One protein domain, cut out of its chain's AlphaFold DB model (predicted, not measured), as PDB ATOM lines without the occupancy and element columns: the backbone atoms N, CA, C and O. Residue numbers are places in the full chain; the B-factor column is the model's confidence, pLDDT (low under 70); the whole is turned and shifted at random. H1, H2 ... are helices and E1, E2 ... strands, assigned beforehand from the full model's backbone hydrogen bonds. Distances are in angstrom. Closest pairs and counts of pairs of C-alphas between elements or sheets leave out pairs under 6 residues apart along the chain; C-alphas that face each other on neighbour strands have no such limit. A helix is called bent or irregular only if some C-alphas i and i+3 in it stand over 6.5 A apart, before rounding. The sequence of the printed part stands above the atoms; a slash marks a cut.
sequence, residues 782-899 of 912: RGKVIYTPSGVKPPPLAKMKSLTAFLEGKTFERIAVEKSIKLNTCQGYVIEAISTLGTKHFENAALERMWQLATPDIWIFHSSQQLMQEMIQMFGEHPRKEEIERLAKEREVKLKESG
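What this domain is: This is residues 782 to 899 of the 912 residues of the protein "3'-5' exonuclease domain-containing protein" of Cryptococcus neoformans var. neoformans serotype D (strain JEC21 / ATCC MYA-565) (UniProt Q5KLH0). What shape do these atoms make? H3 runs through the middle of a small body of crossed helices, H1 to H6; H7 leaves one end as an arm whose residues 892 to 899 stick out, and E1 lies at the opposite end. What is printed? The printed part has 118 residues with seven named helices and one named strand, in the order E1 H1 H2 H3 H4 H5 H6 H7, and is mostly helix. It is compact, with a radius of gyration of the C-alphas of 14.9 A and spans of 48 by 32 by 30 A.

How they stand to each other: What does the longest helix touch? H7, residues 881 to 897, touches H5, residues 856 to 860, with residues 881 to 888 alone; their closest C-alphas, of Pro 856 and Ile 884, are 5.1 A apart. Which helix is the hub? It is H3, residues 823 to 837, about perpendicular at 86 degrees to H1, residues 797 to 807, which it touches, closest at the C-alphas of Lys 799 and Tyr 829, 4.5 A. With residues 831 to 835 alone it touches H6, residues 862 to 875, closest at the C-alphas of Ser 835 and Leu 867, 5.9 A. H2, residues 812 to 819, touches H3, and H4, residues 844 to 853, only just touches H6, with 3 pairs of C-alphas within 8 A. How do the backbones run? In H2, H4 and H7 every O i to N i+4 pair is within hydrogen-bond range, against 6 of 7 in H1, 10 of 11 in H3, 8 of 10 in H6 and 0 of 1 in H5, which has 2 of 2 O i to N i+3 pairs. H6 is irregular, with C-alphas 863 and 866 7.2 A apart.

Where its parts are: How long are the elements? H7 measures 24.3 A, H3 21.4 A and H6 20.1 A from first to last C-alpha. Where are the ends? E1, residues 784 to 787, pairs with no named strand and begins at C-alpha 784 (-11.609, -28.044, 6.235); H7 ends at C-alpha 897 (11.916, -69.803, 5.048).

The domain as a whole: How large is it? The two C-alphas farthest apart, of Gly 783 and Glu 897, are 49.4 A apart. Is it unbroken and confident? The printed part has no cut and no long link; its mean pLDDT is 90.1, and no printed residue is under 70.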
ATOM      1  N   ARG A 782      -6.354 -28.039   4.627       81.81
ATOM      2  CA  ARG A 782      -6.799 -27.002   3.666       81.81
ATOM      3  C   ARG A 782      -7.974 -26.140   4.178       81.81
ATOM      4  O   ARG A 782      -8.872 -25.786   3.427       81.81
ATOM      5  N   GLY A 783      -8.000 -25.846   5.482       77.12
ATOM      6  CA  GLY A 783      -9.083 -25.097   6.141       77.12
ATOM      7  C   GLY A 783     -10.354 -25.905   6.456       77.12
ATOM      8  O   GLY A 783     -11.189 -25.438   7.226       77.12
ATOM      9  N   LYS A 784     -10.492 -27.133   5.942       81.88
ATOM     10  CA  LYS A 784     -11.609 -28.044   6.235       81.88
ATOM     11  C   LYS A 784     -11.326 -28.819   7.524       81.88
ATOM     12  O   LYS A 784     -10.278 -29.452   7.645       81.88
ATOM     13  N   VAL A 785     -12.258 -28.795   8.478       86.00
ATOM     14  CA  VAL A 785     -12.191 -29.643   9.681       86.00
ATOM     15  C   VAL A 785     -12.588 -31.072   9.306       86.00
ATOM     16  O   VAL A 785     -13.663 -31.300   8.749       86.00
ATOM     17  N   ILE A 786     -11.726 -32.034   9.619       89.06
ATOM     18  CA  ILE A 786     -11.953 -33.474   9.481       89.06
ATOM     19  C   ILE A 786     -11.952 -34.075  10.888       89.06
ATOM     20  O   ILE A 786     -11.065 -33.781  11.690       89.06
ATOM     21  N   TYR A 787     -12.944 -34.910  11.193       84.06
ATOM     22  CA  TYR A 787     -13.053 -35.619  12.469       84.06
ATOM     23  C   TYR A 787     -12.639 -37.078  12.276       84.06
ATOM     24  O   TYR A 787     -13.131 -37.732  11.356       84.06
ATOM     25  N   THR A 788     -11.761 -37.596  13.135       84.56
ATOM     26  CA  THR A 788     -11.410 -39.019  13.135       84.56
ATOM     27  C   THR A 788     -12.571 -39.878  13.642       84.56
ATOM     28  O   THR A 788     -13.433 -39.388  14.383       84.56
ATOM     29  N   PRO A 789     -12.602 -41.177  13.289       80.69
ATOM     30  CA  PRO A 789     -13.512 -42.130  13.911       80.69
ATOM     31  C   PRO A 789     -13.387 -42.126  15.444       80.69
ATOM     32  O   PRO A 789     -12.307 -41.913  15.999       80.69
ATOM     33  N   SER A 790     -14.501 -42.367  16.139       75.38
ATOM     34  CA  SER A 790     -14.553 -42.347  17.607       75.38
ATOM     35  C   SER A 790     -13.535 -43.319  18.213       75.38
ATOM     36  O   SER A 790     -13.518 -44.496  17.862       75.38
ATOM     37  N   GLY A 791     -12.694 -42.832  19.129       76.50
ATOM     38  CA  GLY A 791     -11.612 -43.616  19.742       76.50
ATOM     39  C   GLY A 791     -10.311 -43.709  18.928       76.50
ATOM     40  O   GLY A 791      -9.292 -44.122  19.481       76.50
ATOM     41  N   VAL A 792     -10.286 -43.274  17.662       82.25
ATOM     42  CA  VAL A 792      -9.073 -43.259  16.827       82.25
ATOM     43  C   VAL A 792      -8.332 -41.929  16.995       82.25
ATOM     44  O   VAL A 792      -8.898 -40.850  16.794       82.25
ATOM     45  N   LYS A 793      -7.046 -41.992  17.363       83.44
ATOM     46  CA  LYS A 793      -6.174 -40.811  17.501       83.44
ATOM     47  C   LYS A 793      -5.864 -40.204  16.116       83.44
ATOM     48  O   LYS A 793      -5.678 -40.960  15.165       83.44
ATOM     49  N   PRO A 794      -5.772 -38.868  15.979       87.81
ATOM     50  CA  PRO A 794      -5.426 -38.223  14.709       87.81
ATOM     51  C   PRO A 794      -4.004 -38.565  14.239       87.81
ATOM     52  O   PRO A 794      -3.133 -38.799  15.084       87.81
ATOM     53  N   PRO A 795      -3.732 -38.557  12.915       91.06
ATOM     54  CA  PRO A 795      -2.401 -38.852  12.395       91.06
ATOM     55  C   PRO A 795      -1.337 -37.903  12.973       91.06
ATOM     56  O   PRO A 795      -1.574 -36.693  13.047       91.06
ATOM     57  N   PRO A 796      -0.142 -38.405  13.338       90.19
ATOM     58  CA  PRO A 796       0.956 -37.565  13.801       90.19
ATOM     59  C   PRO A 796       1.327 -36.460  12.804       90.19
ATOM     60  O   PRO A 796       1.222 -36.633  11.587       90.19
ATOM     61  N   LEU A 797       1.854 -35.342  13.316       88.19
ATOM     62  CA  LEU A 797       2.197 -34.161  12.515       88.19
ATOM     63  C   LEU A 797       3.149 -34.472  11.343       88.19
ATOM     64  O   LEU A 797       3.052 -33.832  10.300       88.19
ATOM     65  N   ALA A 798       4.034 -35.466  11.477       88.31
ATOM     66  CA  ALA A 798       4.892 -35.932  10.386       88.31
ATOM     67  C   ALA A 798       4.079 -36.498   9.204       88.31
ATOM     68  O   ALA A 798       4.284 -36.067   8.066       88.31
ATOM     69  N   LYS A 799       3.104 -37.378   9.490       93.81
ATOM     70  CA  LYS A 799       2.184 -37.962   8.500       93.81
ATOM     71  C   LYS A 799       1.329 -36.868   7.851       93.81
ATOM     72  O   LYS A 799       1.333 -36.716   6.631       93.81
ATOM     73  N   MET A 800       0.729 -35.987   8.663       94.00
ATOM     74  CA  MET A 800      -0.055 -34.840   8.171       94.00
ATOM     75  C   MET A 800       0.745 -33.881   7.279       94.00
ATOM     76  O   MET A 800       0.241 -33.439   6.244       94.00
ATOM     77  N   LYS A 801       2.004 -33.580   7.627       92.00
ATOM     78  CA  LYS A 801       2.895 -32.756   6.793       92.00
ATOM     79  C   LYS A 801       3.264 -33.434   5.468       92.00
ATOM     80  O   LYS A 801       3.729 -32.736   4.572       92.00
ATOM     81  N   SER A 802       3.184 -34.760   5.341       94.88
ATOM     82  CA  SER A 802       3.425 -35.460   4.065       94.88
ATOM     83  C   SER A 802       2.152 -35.529   3.225       94.88
ATOM     84  O   SER A 802       2.193 -35.185   2.048       94.88
ATOM     85  N   LEU A 803       1.011 -35.834   3.850       95.38
ATOM     86  CA  LEU A 803      -0.311 -35.770   3.222       95.38
ATOM     87  C   LEU A 803      -0.603 -34.379   2.632       95.38
ATOM     88  O   LEU A 803      -1.010 -34.275   1.480       95.38
ATOM     89  N   THR A 804      -0.331 -33.307   3.380       94.38
ATOM     90  CA  THR A 804      -0.538 -31.926   2.900       94.38
ATOM     91  C   THR A 804       0.278 -31.644   1.630       94.38
ATOM     92  O   THR A 804      -0.287 -31.219   0.627       94.38
ATOM     93  N   ALA A 805       1.572 -31.989   1.632       93.56
ATOM     94  CA  ALA A 805       2.465 -31.797   0.488       93.56
ATOM     95  C   ALA A 805       2.079 -32.651  -0.742       93.56
ATOM     96  O   ALA A 805       2.257 -32.219  -1.880       93.56
ATOM     97  N   PHE A 806       1.519 -33.845  -0.527       96.31
ATOM     98  CA  PHE A 806       1.016 -34.712  -1.598       96.31
ATOM     99  C   PHE A 806      -0.269 -34.172  -2.246       96.31
ATOM    100  O   PHE A 806      -0.419 -34.209  -3.472       96.31
ATOM    101  N   LEU A 807      -1.178 -33.622  -1.433       94.00
ATOM    102  CA  LEU A 807      -2.382 -32.940  -1.914       94.00
ATOM    103  C   LEU A 807      -2.034 -31.646  -2.662       94.00
ATOM    104  O   LEU A 807      -2.696 -31.309  -3.640       94.00
ATOM    105  N   GLU A 808      -0.972 -30.943  -2.257       92.56
ATOM    106  CA  GLU A 808      -0.359 -29.807  -2.978       92.56
ATOM    107  C   GLU A 808       0.288 -30.192  -4.328       92.56
ATOM    108  O   GLU A 808       0.918 -29.358  -4.972       92.56
ATOM    109  N   GLY A 809       0.116 -31.435  -4.789       91.75
ATOM    110  CA  GLY A 809       0.501 -31.883  -6.127       91.75
ATOM    111  C   GLY A 809       1.926 -32.423  -6.237       91.75
ATOM    112  O   GLY A 809       2.305 -32.908  -7.302       91.75
ATOM    113  N   LYS A 810       2.715 -32.412  -5.153       94.62
ATOM    114  CA  LYS A 810       4.050 -33.028  -5.152       94.62
ATOM    115  C   LYS A 810       3.940 -34.556  -5.266       94.62
ATOM    116  O   LYS A 810       2.938 -35.154  -4.861       94.62
ATOM    117  N   THR A 811       4.969 -35.180  -5.832       94.94
ATOM    118  CA  THR A 811       5.109 -36.642  -5.929       94.94
ATOM    119  C   THR A 811       5.787 -37.207  -4.678       94.94
ATOM    120  O   THR A 811       6.383 -36.454  -3.900       94.94
ATOM    121  N   PHE A 812       5.713 -38.522  -4.458       95.75
ATOM    122  CA  PHE A 812       6.280 -39.145  -3.258       95.75
ATOM    123  C   PHE A 812       7.801 -38.969  -3.166       95.75
ATOM    124  O   PHE A 812       8.316 -38.719  -2.081       95.75
ATOM    125  N   GLU A 813       8.508 -39.004  -4.294       94.88
ATOM    126  CA  GLU A 813       9.968 -38.865  -4.388       94.88
ATOM    127  C   GLU A 813      10.392 -37.451  -3.991       94.88
ATOM    128  O   GLU A 813      11.283 -37.270  -3.163       94.88
ATOM    129  N   ARG A 814       9.690 -36.434  -4.511       94.62
ATOM    130  CA  ARG A 814       9.943 -35.036  -4.146       94.62
ATOM    131  C   ARG A 814       9.701 -34.795  -2.658       94.62
ATOM    132  O   ARG A 814      10.493 -34.112  -2.017       94.62
ATOM    133  N   ILE A 815       8.625 -35.353  -2.104       94.62
ATOM    134  CA  ILE A 815       8.286 -35.202  -0.682       94.62
ATOM    135  C   ILE A 815       9.290 -35.963   0.201       94.62
ATOM    136  O   ILE A 815       9.652 -35.468   1.268       94.62
ATOM    137  N   ALA A 816       9.770 -37.128  -0.244       94.56
ATOM    138  CA  ALA A 816      10.803 -37.910   0.427       94.56
ATOM    139  C   ALA A 816      12.138 -37.146   0.497       94.56
ATOM    140  O   ALA A 816      12.699 -36.999   1.586       94.56
ATOM    141  N   VAL A 817      12.588 -36.571  -0.627       94.06
ATOM    142  CA  VAL A 817      13.803 -35.738  -0.709       94.06
ATOM    143  C   VAL A 817      13.671 -34.461   0.126       94.06
ATOM    144  O   VAL A 817      14.524 -34.211   0.975       94.06
ATOM    145  N   GLU A 818      12.584 -33.690  -0.026       92.62
ATOM    146  CA  GLU A 818      12.342 -32.444   0.734       92.62
ATOM    147  C   GLU A 818      12.271 -32.649   2.265       92.62
ATOM    148  O   GLU A 818      12.370 -31.682   3.021       92.62
ATOM    149  N   LYS A 819      12.077 -33.889   2.738       89.62
ATOM    150  CA  LYS A 819      11.999 -34.252   4.167       89.62
ATOM    151  C   LYS A 819      13.164 -35.114   4.657       89.62
ATOM    152  O   LYS A 819      13.177 -35.454   5.839       89.62
ATOM    153  N   SER A 820      14.078 -35.515   3.774       91.06
ATOM    154  CA  SER A 820      15.151 -36.480   4.058       91.06
ATOM    155  C   SER A 820      14.651 -37.813   4.655       91.06
ATOM    156  O   SER A 820      15.233 -38.339   5.602       91.06
ATOM    157  N   ILE A 821      13.564 -38.372   4.104       91.62
ATOM    158  CA  ILE A 821      13.004 -39.686   4.490       91.62
ATOM    159  C   ILE A 821      13.031 -40.674   3.314       91.62
ATOM    160  O   ILE A 821      13.082 -40.263   2.158       91.62
ATOM    161  N   LYS A 822      12.966 -41.986   3.588       92.69
ATOM    162  CA  LYS A 822      12.841 -43.016   2.537       92.69
ATOM    163  C   LYS A 822      11.495 -42.890   1.802       92.69
ATOM    164  O   LYS A 822      10.492 -42.508   2.409       92.69
ATOM    165  N   LEU A 823      11.461 -43.277   0.523       92.62
ATOM    166  CA  LEU A 823      10.263 -43.222  -0.330       92.62
ATOM    167  C   LEU A 823       9.073 -43.974   0.292       92.62
ATOM    168  O   LEU A 823       8.016 -43.382   0.499       92.62
ATOM    169  N   ASN A 824       9.292 -45.222   0.707       90.88
ATOM    170  CA  ASN A 824       8.289 -46.102   1.314       90.88
ATOM    171  C   ASN A 824       7.741 -45.508   2.625       90.88
ATOM    172  O   ASN A 824       6.539 -45.548   2.879       90.88
ATOM    173  N   THR A 825       8.597 -44.860   3.427       92.69
ATOM    174  CA  THR A 825       8.175 -44.115   4.627       92.69
ATOM    175  C   THR A 825       7.289 -42.922   4.261       92.69
ATOM    176  O   THR A 825       6.306 -42.650   4.947       92.69
ATOM    177  N   CYS A 826       7.589 -42.216   3.165       95.06
ATOM    178  CA  CYS A 826       6.748 -41.126   2.677       95.06
ATOM    179  C   CYS A 826       5.385 -41.616   2.161       95.06
ATOM    180  O   CYS A 826       4.368 -40.990   2.466       95.06
ATOM    181  N   GLN A 827       5.350 -42.717   1.405       94.81
ATOM    182  CA  GLN A 827       4.112 -43.323   0.899       94.81
ATOM    183  C   GLN A 827       3.243 -43.831   2.055       94.81
ATOM    184  O   GLN A 827       2.082 -43.432   2.154       94.81
ATOM    185  N   GLY A 828       3.819 -44.597   2.991       94.25
ATOM    186  CA  GLY A 828       3.140 -45.057   4.207       94.25
ATOM    187  C   GLY A 828       2.557 -43.898   5.023       94.25
ATOM    188  O   GLY A 828       1.375 -43.909   5.352       94.25
ATOM    189  N   TYR A 829       3.322 -42.820   5.232       95.38
ATOM    190  CA  TYR A 829       2.833 -41.613   5.916       95.38
ATOM    191  C   TYR A 829       1.609 -40.961   5.247       95.38
ATOM    192  O   TYR A 829       0.815 -40.329   5.946       95.38
ATOM    193  N   VAL A 830       1.452 -41.071   3.925       94.94
ATOM    194  CA  VAL A 830       0.280 -40.556   3.194       94.94
ATOM    195  C   VAL A 830      -0.882 -41.552   3.266       94.94
ATOM    196  O   VAL A 830      -1.984 -41.164   3.654       94.94
ATOM    197  N   ILE A 831      -0.622 -42.830   2.978       94.12
ATOM    198  CA  ILE A 831      -1.598 -43.933   2.987       94.12
ATOM    199  C   ILE A 831      -2.244 -44.103   4.366       94.12
ATOM    200  O   ILE A 831      -3.468 -44.071   4.487       94.12
ATOM    201  N   GLU A 832      -1.450 -44.179   5.432       92.88
ATOM    202  CA  GLU A 832      -1.956 -44.331   6.799       92.88
ATOM    203  C   GLU A 832      -2.733 -43.093   7.267       92.88
ATOM    204  O   GLU A 832      -3.699 -43.216   8.021       92.88
ATOM    205  N   ALA A 833      -2.346 -41.889   6.826       93.94
ATOM    206  CA  ALA A 833      -3.081 -40.669   7.149       93.94
ATOM    207  C   ALA A 833      -4.443 -40.620   6.437       93.94
ATOM    208  O   ALA A 833      -5.431 -40.234   7.059       93.94
ATOM    209  N   ILE A 834      -4.515 -41.054   5.173       93.44
ATOM    210  CA  ILE A 834      -5.773 -41.165   4.419       93.44
ATOM    211  C   ILE A 834      -6.665 -42.256   5.021       93.44
ATOM    212  O   ILE A 834      -7.838 -41.991   5.264       93.44
ATOM    213  N   SER A 835      -6.114 -43.426   5.357       92.06
ATOM    214  CA  SER A 835      -6.835 -44.506   6.051       92.06
ATOM    215  C   SER A 835      -7.401 -44.049   7.408       92.06
ATOM    216  O   SER A 835      -8.583 -44.235   7.680       92.06
ATOM    217  N   THR A 836      -6.604 -43.350   8.226       90.62
ATOM    218  CA  THR A 836      -7.038 -42.843   9.546       90.62
ATOM    219  C   THR A 836      -8.130 -41.765   9.452       90.62
ATOM    220  O   THR A 836      -8.977 -41.656  10.342       90.62
ATOM    221  N   LEU A 837      -8.099 -40.926   8.409       90.38
ATOM    222  CA  LEU A 837      -9.053 -39.824   8.211       90.38
ATOM    223  C   LEU A 837     -10.300 -40.245   7.409       90.38
ATOM    224  O   LEU A 837     -11.351 -39.623   7.555       90.38
ATOM    225  N   GLY A 838     -10.200 -41.300   6.600       90.50
ATOM    226  CA  GLY A 838     -11.236 -41.789   5.694       90.50
ATOM    227  C   GLY A 838     -11.194 -41.127   4.311       90.50
ATOM    228  O   GLY A 838     -11.194 -39.899   4.180       90.50
ATOM    229  N   THR A 839     -11.241 -41.957   3.270       91.56
ATOM    230  CA  THR A 839     -11.217 -41.600   1.836       91.56
ATOM    231  C   THR A 839     -12.190 -40.480   1.451       91.56
ATOM    232  O   THR A 839     -11.795 -39.515   0.800       91.56
ATOM    233  N   LYS A 840     -13.425 -40.535   1.965       88.50
ATOM    234  CA  LYS A 840     -14.524 -39.557   1.781       88.50
ATOM    235  C   LYS A 840     -14.201 -38.072   2.048       88.50
ATOM    236  O   LYS A 840     -15.039 -37.208   1.792       88.50
ATOM    237  N   HIS A 841     -13.047 -37.750   2.636       87.50
ATOM    238  CA  HIS A 841     -12.644 -36.368   2.911       87.50
ATOM    239  C   HIS A 841     -11.779 -35.732   1.811       87.50
ATOM    240  O   HIS A 841     -11.643 -34.500   1.824       87.50
ATOM    241  N   PHE A 842     -11.259 -36.536   0.877       91.81
ATOM    242  CA  PHE A 842     -10.312 -36.158  -0.176       91.81
ATOM    243  C   PHE A 842     -10.973 -36.079  -1.562       91.81
ATOM    244  O   PHE A 842     -12.087 -36.552  -1.765       91.81
ATOM    245  N   GLU A 843     -10.289 -35.452  -2.519       91.50
ATOM    246  CA  GLU A 843     -10.715 -35.383  -3.924       91.50
ATOM    247  C   GLU A 843     -10.355 -36.693  -4.648       91.50
ATOM    248  O   GLU A 843      -9.230 -37.176  -4.500       91.50
ATOM    249  N   ASN A 844     -11.257 -37.242  -5.473       91.81
ATOM    250  CA  ASN A 844     -11.018 -38.514  -6.176       91.81
ATOM    251  C   ASN A 844      -9.718 -38.492  -6.995       91.81
ATOM    252  O   ASN A 844      -8.936 -39.424  -6.885       91.81
ATOM    253  N   ALA A 845      -9.418 -37.398  -7.705       92.00
ATOM    254  CA  ALA A 845      -8.174 -37.248  -8.468       92.00
ATOM    255  C   ALA A 845      -6.897 -37.299  -7.596       92.00
ATOM    256  O   ALA A 845      -5.820 -37.647  -8.077       92.00
ATOM    257  N   ALA A 846      -6.984 -36.970  -6.301       92.00
ATOM    258  CA  ALA A 846      -5.864 -37.115  -5.373       92.00
ATOM    259  C   ALA A 846      -5.710 -38.561  -4.868       92.00
ATOM    260  O   ALA A 846      -4.582 -39.024  -4.700       92.00
ATOM    261  N   LEU A 847      -6.823 -39.274  -4.662       94.44
ATOM    262  CA  LEU A 847      -6.826 -40.701  -4.322       94.44
ATOM    263  C   LEU A 847      -6.370 -41.559  -5.513       94.44
ATOM    264  O   LEU A 847      -5.539 -42.443  -5.347       94.44
ATOM    265  N   GLU A 848      -6.809 -41.226  -6.723       93.75
ATOM    266  CA  GLU A 848      -6.373 -41.840  -7.978       93.75
ATOM    267  C   GLU A 848      -4.875 -41.604  -8.225       93.75
ATOM    268  O   GLU A 848      -4.135 -42.552  -8.476       93.75
ATOM    269  N   ARG A 849      -4.372 -40.372  -8.034       94.50
ATOM    270  CA  ARG A 849      -2.919 -40.102  -8.042       94.50
ATOM    271  C   ARG A 849      -2.157 -40.951  -7.024       94.50
ATOM    272  O   ARG A 849      -1.032 -41.342  -7.307       94.50
ATOM    273  N   MET A 850      -2.721 -41.210  -5.843       95.31
ATOM    274  CA  MET A 850      -2.094 -42.090  -4.849       95.31
ATOM    275  C   MET A 850      -2.095 -43.542  -5.343       95.31
ATOM    276  O   MET A 850      -1.062 -44.194  -5.256       95.31
ATOM    277  N   TRP A 851      -3.212 -44.021  -5.893       94.31
ATOM    278  CA  TRP A 851      -3.366 -45.368  -6.452       94.31
ATOM    279  C   TRP A 851      -2.384 -45.640  -7.600       94.31
ATOM    280  O   TRP A 851      -1.758 -46.690  -7.636       94.31
ATOM    281  N   GLN A 852      -2.179 -44.663  -8.488       91.62
ATOM    282  CA  GLN A 852      -1.288 -44.775  -9.652       91.62
ATOM    283  C   GLN A 852       0.209 -44.595  -9.317       91.62
ATOM    284  O   GLN A 852       1.059 -45.163 -10.001       91.62
ATOM    285  N   LEU A 853       0.553 -43.789  -8.300       91.38
ATOM    286  CA  LEU A 853       1.949 -43.443  -7.957       91.38
ATOM    287  C   LEU A 853       2.509 -44.201  -6.738       91.38
ATOM    288  O   LEU A 853       3.694 -44.074  -6.425       91.38
ATOM    289  N   ALA A 854       1.685 -44.959  -6.014       92.38
ATOM    290  CA  ALA A 854       2.156 -45.851  -4.960       92.38
ATOM    291  C   ALA A 854       2.938 -47.030  -5.564       92.38
ATOM    292  O   ALA A 854       2.546 -47.606  -6.579       92.38
ATOM    293  N   THR A 855       4.056 -47.410  -4.945       92.75
ATOM    294  CA  THR A 855       4.820 -48.585  -5.383       92.75
ATOM    295  C   THR A 855       4.112 -49.875  -4.942       92.75
ATOM    296  O   THR A 855       3.517 -49.896  -3.866       92.75
ATOM    297  N   PRO A 856       4.153 -50.966  -5.737       90.88
ATOM    298  CA  PRO A 856       3.405 -52.199  -5.446       90.88
ATOM    299  C   PRO A 856       3.656 -52.808  -4.058       90.88
ATOM    300  O   PRO A 856       2.766 -53.427  -3.482       90.88
ATOM    301  N   ASP A 857       4.850 -52.613  -3.500       88.88
ATOM    302  CA  ASP A 857       5.236 -53.133  -2.192       88.88
ATOM    303  C   ASP A 857       4.447 -52.505  -1.033       88.88
ATOM    304  O   ASP A 857       4.135 -53.204  -0.074       88.88
ATOM    305  N   ILE A 858       4.034 -51.232  -1.114       90.25
ATOM    306  CA  ILE A 858       3.282 -50.599  -0.015       90.25
ATOM    307  C   ILE A 858       1.893 -51.234   0.183       90.25
ATOM    308  O   ILE A 858       1.309 -51.131   1.264       90.25
ATOM    309  N   TRP A 859       1.383 -51.934  -0.834       91.12
ATOM    310  CA  TRP A 859       0.090 -52.614  -0.822       91.12
ATOM    311  C   TRP A 859       0.141 -54.061  -0.299       91.12
ATOM    312  O   TRP A 859      -0.918 -54.649  -0.108       91.12
ATOM    313  N   ILE A 860       1.317 -54.635   0.009       89.31
ATOM    314  CA  ILE A 860       1.423 -55.997   0.595       89.31
ATOM    315  C   ILE A 860       1.333 -56.011   2.134       89.31
ATOM    316  O   ILE A 860       1.337 -57.073   2.761       89.31
ATOM    317  N   PHE A 861       1.292 -54.835   2.769       83.56
ATOM    318  CA  PHE A 861       1.241 -54.691   4.225       83.56
ATOM    319  C   PHE A 861      -0.197 -54.733   4.753       83.56
ATOM    320  O   PHE A 861      -1.119 -54.200   4.130       83.56
ATOM    321  N   HIS A 862      -0.392 -55.321   5.941       78.94
ATOM    322  CA  HIS A 862      -1.714 -55.446   6.572       78.94
ATOM    323  C   HIS A 862      -2.371 -54.077   6.842       78.94
ATOM    324  O   HIS A 862      -3.579 -53.917   6.680       78.94
ATOM    325  N   SER A 863      -1.576 -53.066   7.208       78.62
ATOM    326  CA  SER A 863      -2.029 -51.683   7.426       78.62
ATOM    327  C   SER A 863      -2.631 -51.028   6.176       78.62
ATOM    328  O   SER A 863      -3.483 -50.151   6.306       78.62
ATOM    329  N   SER A 864      -2.238 -51.469   4.979       88.12
ATOM    330  CA  SER A 864      -2.730 -50.931   3.707       88.12
ATOM    331  C   SER A 864      -3.989 -51.635   3.188       88.12
ATOM    332  O   SER A 864      -4.687 -51.054   2.362       88.12
ATOM    333  N   GLN A 865      -4.315 -52.850   3.657       88.31
ATOM    334  CA  GLN A 865      -5.353 -53.703   3.044       88.31
ATOM    335  C   GLN A 865      -6.745 -53.067   3.030       88.31
ATOM    336  O   GLN A 865      -7.426 -53.104   2.008       88.31
ATOM    337  N   GLN A 866      -7.167 -52.439   4.134       88.50
ATOM    338  CA  GLN A 866      -8.475 -51.776   4.180       88.50
ATOM    339  C   GLN A 866      -8.557 -50.648   3.141       88.50
ATOM    340  O   GLN A 866      -9.542 -50.548   2.413       88.50
ATOM    341  N   LEU A 867      -7.505 -49.826   3.034       92.31
ATOM    342  CA  LEU A 867      -7.468 -48.751   2.048       92.31
ATOM    343  C   LEU A 867      -7.383 -49.305   0.620       92.31
ATOM    344  O   LEU A 867      -8.005 -48.745  -0.272       92.31
ATOM    345  N   MET A 868      -6.663 -50.411   0.409       92.19
ATOM    346  CA  MET A 868      -6.576 -51.095  -0.881       92.19
ATOM    347  C   MET A 868      -7.956 -51.557  -1.364       92.19
ATOM    348  O   MET A 868      -8.297 -51.315  -2.516       92.19
ATOM    349  N   GLN A 869      -8.778 -52.140  -0.486       91.44
ATOM    350  CA  GLN A 869     -10.151 -52.538  -0.822       91.44
ATOM    351  C   GLN A 869     -11.052 -51.322  -1.112       91.44
ATOM    352  O   GLN A 869     -11.800 -51.337  -2.088       91.44
ATOM    353  N   GLU A 870     -10.934 -50.231  -0.340       92.38
ATOM    354  CA  GLU A 870     -11.628 -48.967  -0.652       92.38
ATOM    355  C   GLU A 870     -11.186 -48.384  -2.013       92.38
ATOM    356  O   GLU A 870     -12.025 -47.897  -2.771       92.38
ATOM    357  N   MET A 871      -9.894 -48.455  -2.364       94.25
ATOM    358  CA  MET A 871      -9.399 -48.025  -3.680       94.25
ATOM    359  C   MET A 871      -9.923 -48.919  -4.810       94.25
ATOM    360  O   MET A 871     -10.374 -48.386  -5.820       94.25
ATOM    361  N   ILE A 872      -9.930 -50.246  -4.635       93.25
ATOM    362  CA  ILE A 872     -10.462 -51.193  -5.631       93.25
ATOM    363  C   ILE A 872     -11.948 -50.925  -5.894       93.25
ATOM    364  O   ILE A 872     -12.374 -50.895  -7.047       93.25
ATOM    365  N   GLN A 873     -12.731 -50.642  -4.848       92.38
ATOM    366  CA  GLN A 873     -14.148 -50.302  -4.989       92.38
ATOM    367  C   GLN A 873     -14.387 -48.962  -5.717       92.38
ATOM    368  O   GLN A 873     -15.436 -48.791  -6.337       92.38
ATOM    369  N   MET A 874     -13.445 -48.012  -5.656       91.06
ATOM    370  CA  MET A 874     -13.574 -46.691  -6.295       91.06
ATOM    371  C   MET A 874     -12.947 -46.589  -7.693       91.06
ATOM    372  O   MET A 874     -13.435 -45.805  -8.504       91.06
ATOM    373  N   PHE A 875     -11.876 -47.339  -7.970       94.31
ATOM    374  CA  PHE A 875     -11.040 -47.183  -9.170       94.31
ATOM    375  C   PHE A 875     -10.800 -48.488  -9.949       94.31
ATOM    376  O   PHE A 875     -10.151 -48.456 -10.993       94.31
ATOM    377  N   GLY A 876     -11.316 -49.625  -9.474       90.50
ATOM    378  CA  GLY A 876     -11.046 -50.941 -10.056       90.50
ATOM    379  C   GLY A 876      -9.688 -51.516  -9.644       90.50
ATOM    380  O   GLY A 876      -9.019 -51.019  -8.735       90.50
ATOM    381  N   GLU A 877      -9.284 -52.610 -10.292       89.62
ATOM    382  CA  GLU A 877      -8.061 -53.336  -9.935       89.62
ATOM    383  C   GLU A 877      -6.800 -52.456 -10.024       89.62
ATOM    384  O   GLU A 877      -6.699 -51.549 -10.851       89.62
ATOM    385  N   HIS A 878      -5.810 -52.729  -9.169       91.38
ATOM    386  CA  HIS A 878      -4.560 -51.971  -9.183       91.38
ATOM    387  C   HIS A 878      -3.824 -52.171 -10.526       91.38
ATOM    388  O   HIS A 878      -3.620 -53.323 -10.918       91.38
ATOM    389  N   PRO A 879      -3.315 -51.112 -11.191       88.69
ATOM    390  CA  PRO A 879      -2.632 -51.214 -12.493       88.69
ATOM    391  C   PRO A 879      -1.437 -52.179 -12.534       88.69
ATOM    392  O   PRO A 879      -1.007 -52.602 -13.601       88.69
ATOM    393  N   ARG A 880      -0.878 -52.511 -11.364       91.31
ATOM    394  CA  ARG A 880       0.239 -53.453 -11.167       91.31
ATOM    395  C   ARG A 880      -0.155 -54.651 -10.284       91.31
ATOM    396  O   ARG A 880       0.659 -55.115  -9.492       91.31
ATOM    397  N   LYS A 881      -1.413 -55.114 -10.351       89.25
ATOM    398  CA  LYS A 881      -1.965 -56.212  -9.526       89.25
ATOM    399  C   LYS A 881      -1.086 -57.467  -9.525       89.25
ATOM    400  O   LYS A 881      -0.722 -57.936  -8.452       89.25
ATOM    401  N   GLU A 882      -0.679 -57.951 -10.699       91.31
ATOM    402  CA  GLU A 882       0.186 -59.136 -10.847       91.31
ATOM    403  C   GLU A 882       1.502 -59.013 -10.060       91.31
ATOM    404  O   GLU A 882       2.011 -59.983  -9.498       91.31
ATOM    405  N   GLU A 883       2.046 -57.798  -9.976       91.56
ATOM    406  CA  GLU A 883       3.278 -57.512  -9.248       91.56
ATOM    407  C   GLU A 883       3.059 -57.431  -7.733       91.56
ATOM    408  O   GLU A 883       3.902 -57.920  -6.982       91.56
ATOM    409  N   ILE A 884       1.918 -56.896  -7.278       90.44
ATOM    410  CA  ILE A 884       1.510 -56.965  -5.864       90.44
ATOM    411  C   ILE A 884       1.342 -58.432  -5.451       90.44
ATOM    412  O   ILE A 884       1.881 -58.845  -4.427       90.44
ATOM    413  N   GLU A 885       0.664 -59.245  -6.266       90.38
ATOM    414  CA  GLU A 885       0.510 -60.681  -6.012       90.38
ATOM    415  C   GLU A 885       1.852 -61.421  -5.982       90.38
ATOM    416  O   GLU A 885       2.062 -62.273  -5.118       90.38
ATOM    417  N   ARG A 886       2.777 -61.101  -6.899       93.06
ATOM    418  CA  ARG A 886       4.133 -61.671  -6.909       93.06
ATOM    419  C   ARG A 886       4.889 -61.317  -5.628       93.06
ATOM    420  O   ARG A 886       5.460 -62.207  -5.008       93.06
ATOM    421  N   LEU A 887       4.866 -60.048  -5.216       90.94
ATOM    422  CA  LEU A 887       5.537 -59.576  -3.998       90.94
ATOM    423  C   LEU A 887       4.901 -60.146  -2.722       90.94
ATOM    424  O   LEU A 887       5.618 -60.454  -1.771       90.94
ATOM    425  N   ALA A 888       3.580 -60.343  -2.701       89.06
ATOM    426  CA  ALA A 888       2.889 -61.015  -1.602       89.06
ATOM    427  C   ALA A 888       3.333 -62.485  -1.474       89.06
ATOM    428  O   ALA A 888       3.718 -62.906  -0.384       89.06
ATOM    429  N   LYS A 889       3.373 -63.229  -2.592       90.56
ATOM    430  CA  LYS A 889       3.858 -64.622  -2.652       90.56
ATOM    431  C   LYS A 889       5.342 -64.728  -2.267       90.56
ATOM    432  O   LYS A 889       5.720 -65.607  -1.500       90.56
ATOM    433  N   GLU A 890       6.185 -63.802  -2.727       90.81
ATOM    434  CA  GLU A 890       7.608 -63.737  -2.354       90.81
ATOM    435  C   GLU A 890       7.800 -63.455  -0.851       90.81
ATOM    436  O   GLU A 890       8.642 -64.074  -0.198       90.81
ATOM    437  N   ARG A 891       6.990 -62.554  -0.276       86.56
ATOM    438  CA  ARG A 891       6.993 -62.254   1.163       86.56
ATOM    439  C   ARG A 891       6.507 -63.442   1.997       86.56
ATOM    440  O   ARG A 891       7.089 -63.712   3.042       86.56
ATOM    441  N   GLU A 892       5.491 -64.165   1.535       85.62
ATOM    442  CA  GLU A 892       5.022 -65.414   2.144       85.62
ATOM    443  C   GLU A 892       6.115 -66.493   2.157       85.62
ATOM    444  O   GLU A 892       6.368 -67.086   3.207       85.62
ATOM    445  N   VAL A 893       6.816 -66.706   1.036       89.56
ATOM    446  CA  VAL A 893       7.951 -67.644   0.967       89.56
ATOM    447  C   VAL A 893       9.053 -67.237   1.948       89.56
ATOM    448  O   VAL A 893       9.450 -68.053   2.775       89.56
ATOM    449  N   LYS A 894       9.469 -65.965   1.961       85.81
ATOM    450  CA  LYS A 894      10.506 -65.464   2.886       85.81
ATOM    451  C   LYS A 894      10.123 -65.593   4.365       85.81
ATOM    452  O   LYS A 894      10.985 -65.861   5.202       85.81
ATOM    453  N   LEU A 895       8.844 -65.428   4.710       81.44
ATOM    454  CA  LEU A 895       8.352 -65.657   6.074       81.44
ATOM    455  C   LEU A 895       8.362 -67.151   6.438       81.44
ATOM    456  O   LEU A 895       8.752 -67.497   7.551       81.44
ATOM    457  N   LYS A 896       8.023 -68.045   5.500       82.75
ATOM    458  CA  LYS A 896       8.120 -69.506   5.689       82.75
ATOM    459  C   LYS A 896       9.571 -69.969   5.850       82.75
ATOM    460  O   LYS A 896       9.870 -70.707   6.783       82.75
ATOM    461  N   GLU A 897      10.479 -69.487   5.005       82.69
ATOM    462  CA  GLU A 897      11.916 -69.803   5.048       82.69
ATOM    463  C   GLU A 897      12.606 -69.301   6.327       82.69
ATOM    464  O   GLU A 897      13.504 -69.962   6.842       82.69
ATOM    465  N   SER A 898      12.176 -68.156   6.869       79.94
ATOM    466  CA  SER A 898      12.718 -67.595   8.118       79.94
ATOM    467  C   SER A 898      12.070 -68.146   9.397       79.94
ATOM    468  O   SER A 898      12.406 -67.690  10.487       79.94
ATOM    469  N   GLY A 899      11.140 -69.105   9.292       70.56
ATOM    470  CA  GLY A 899      10.390 -69.642  10.437       70.56
ATOM    471  C   GLY A 899       9.357 -68.673  11.035       70.56
ATOM    472  O   GLY A 899       8.718 -69.001  12.030       70.56
TER     473      GLY A 899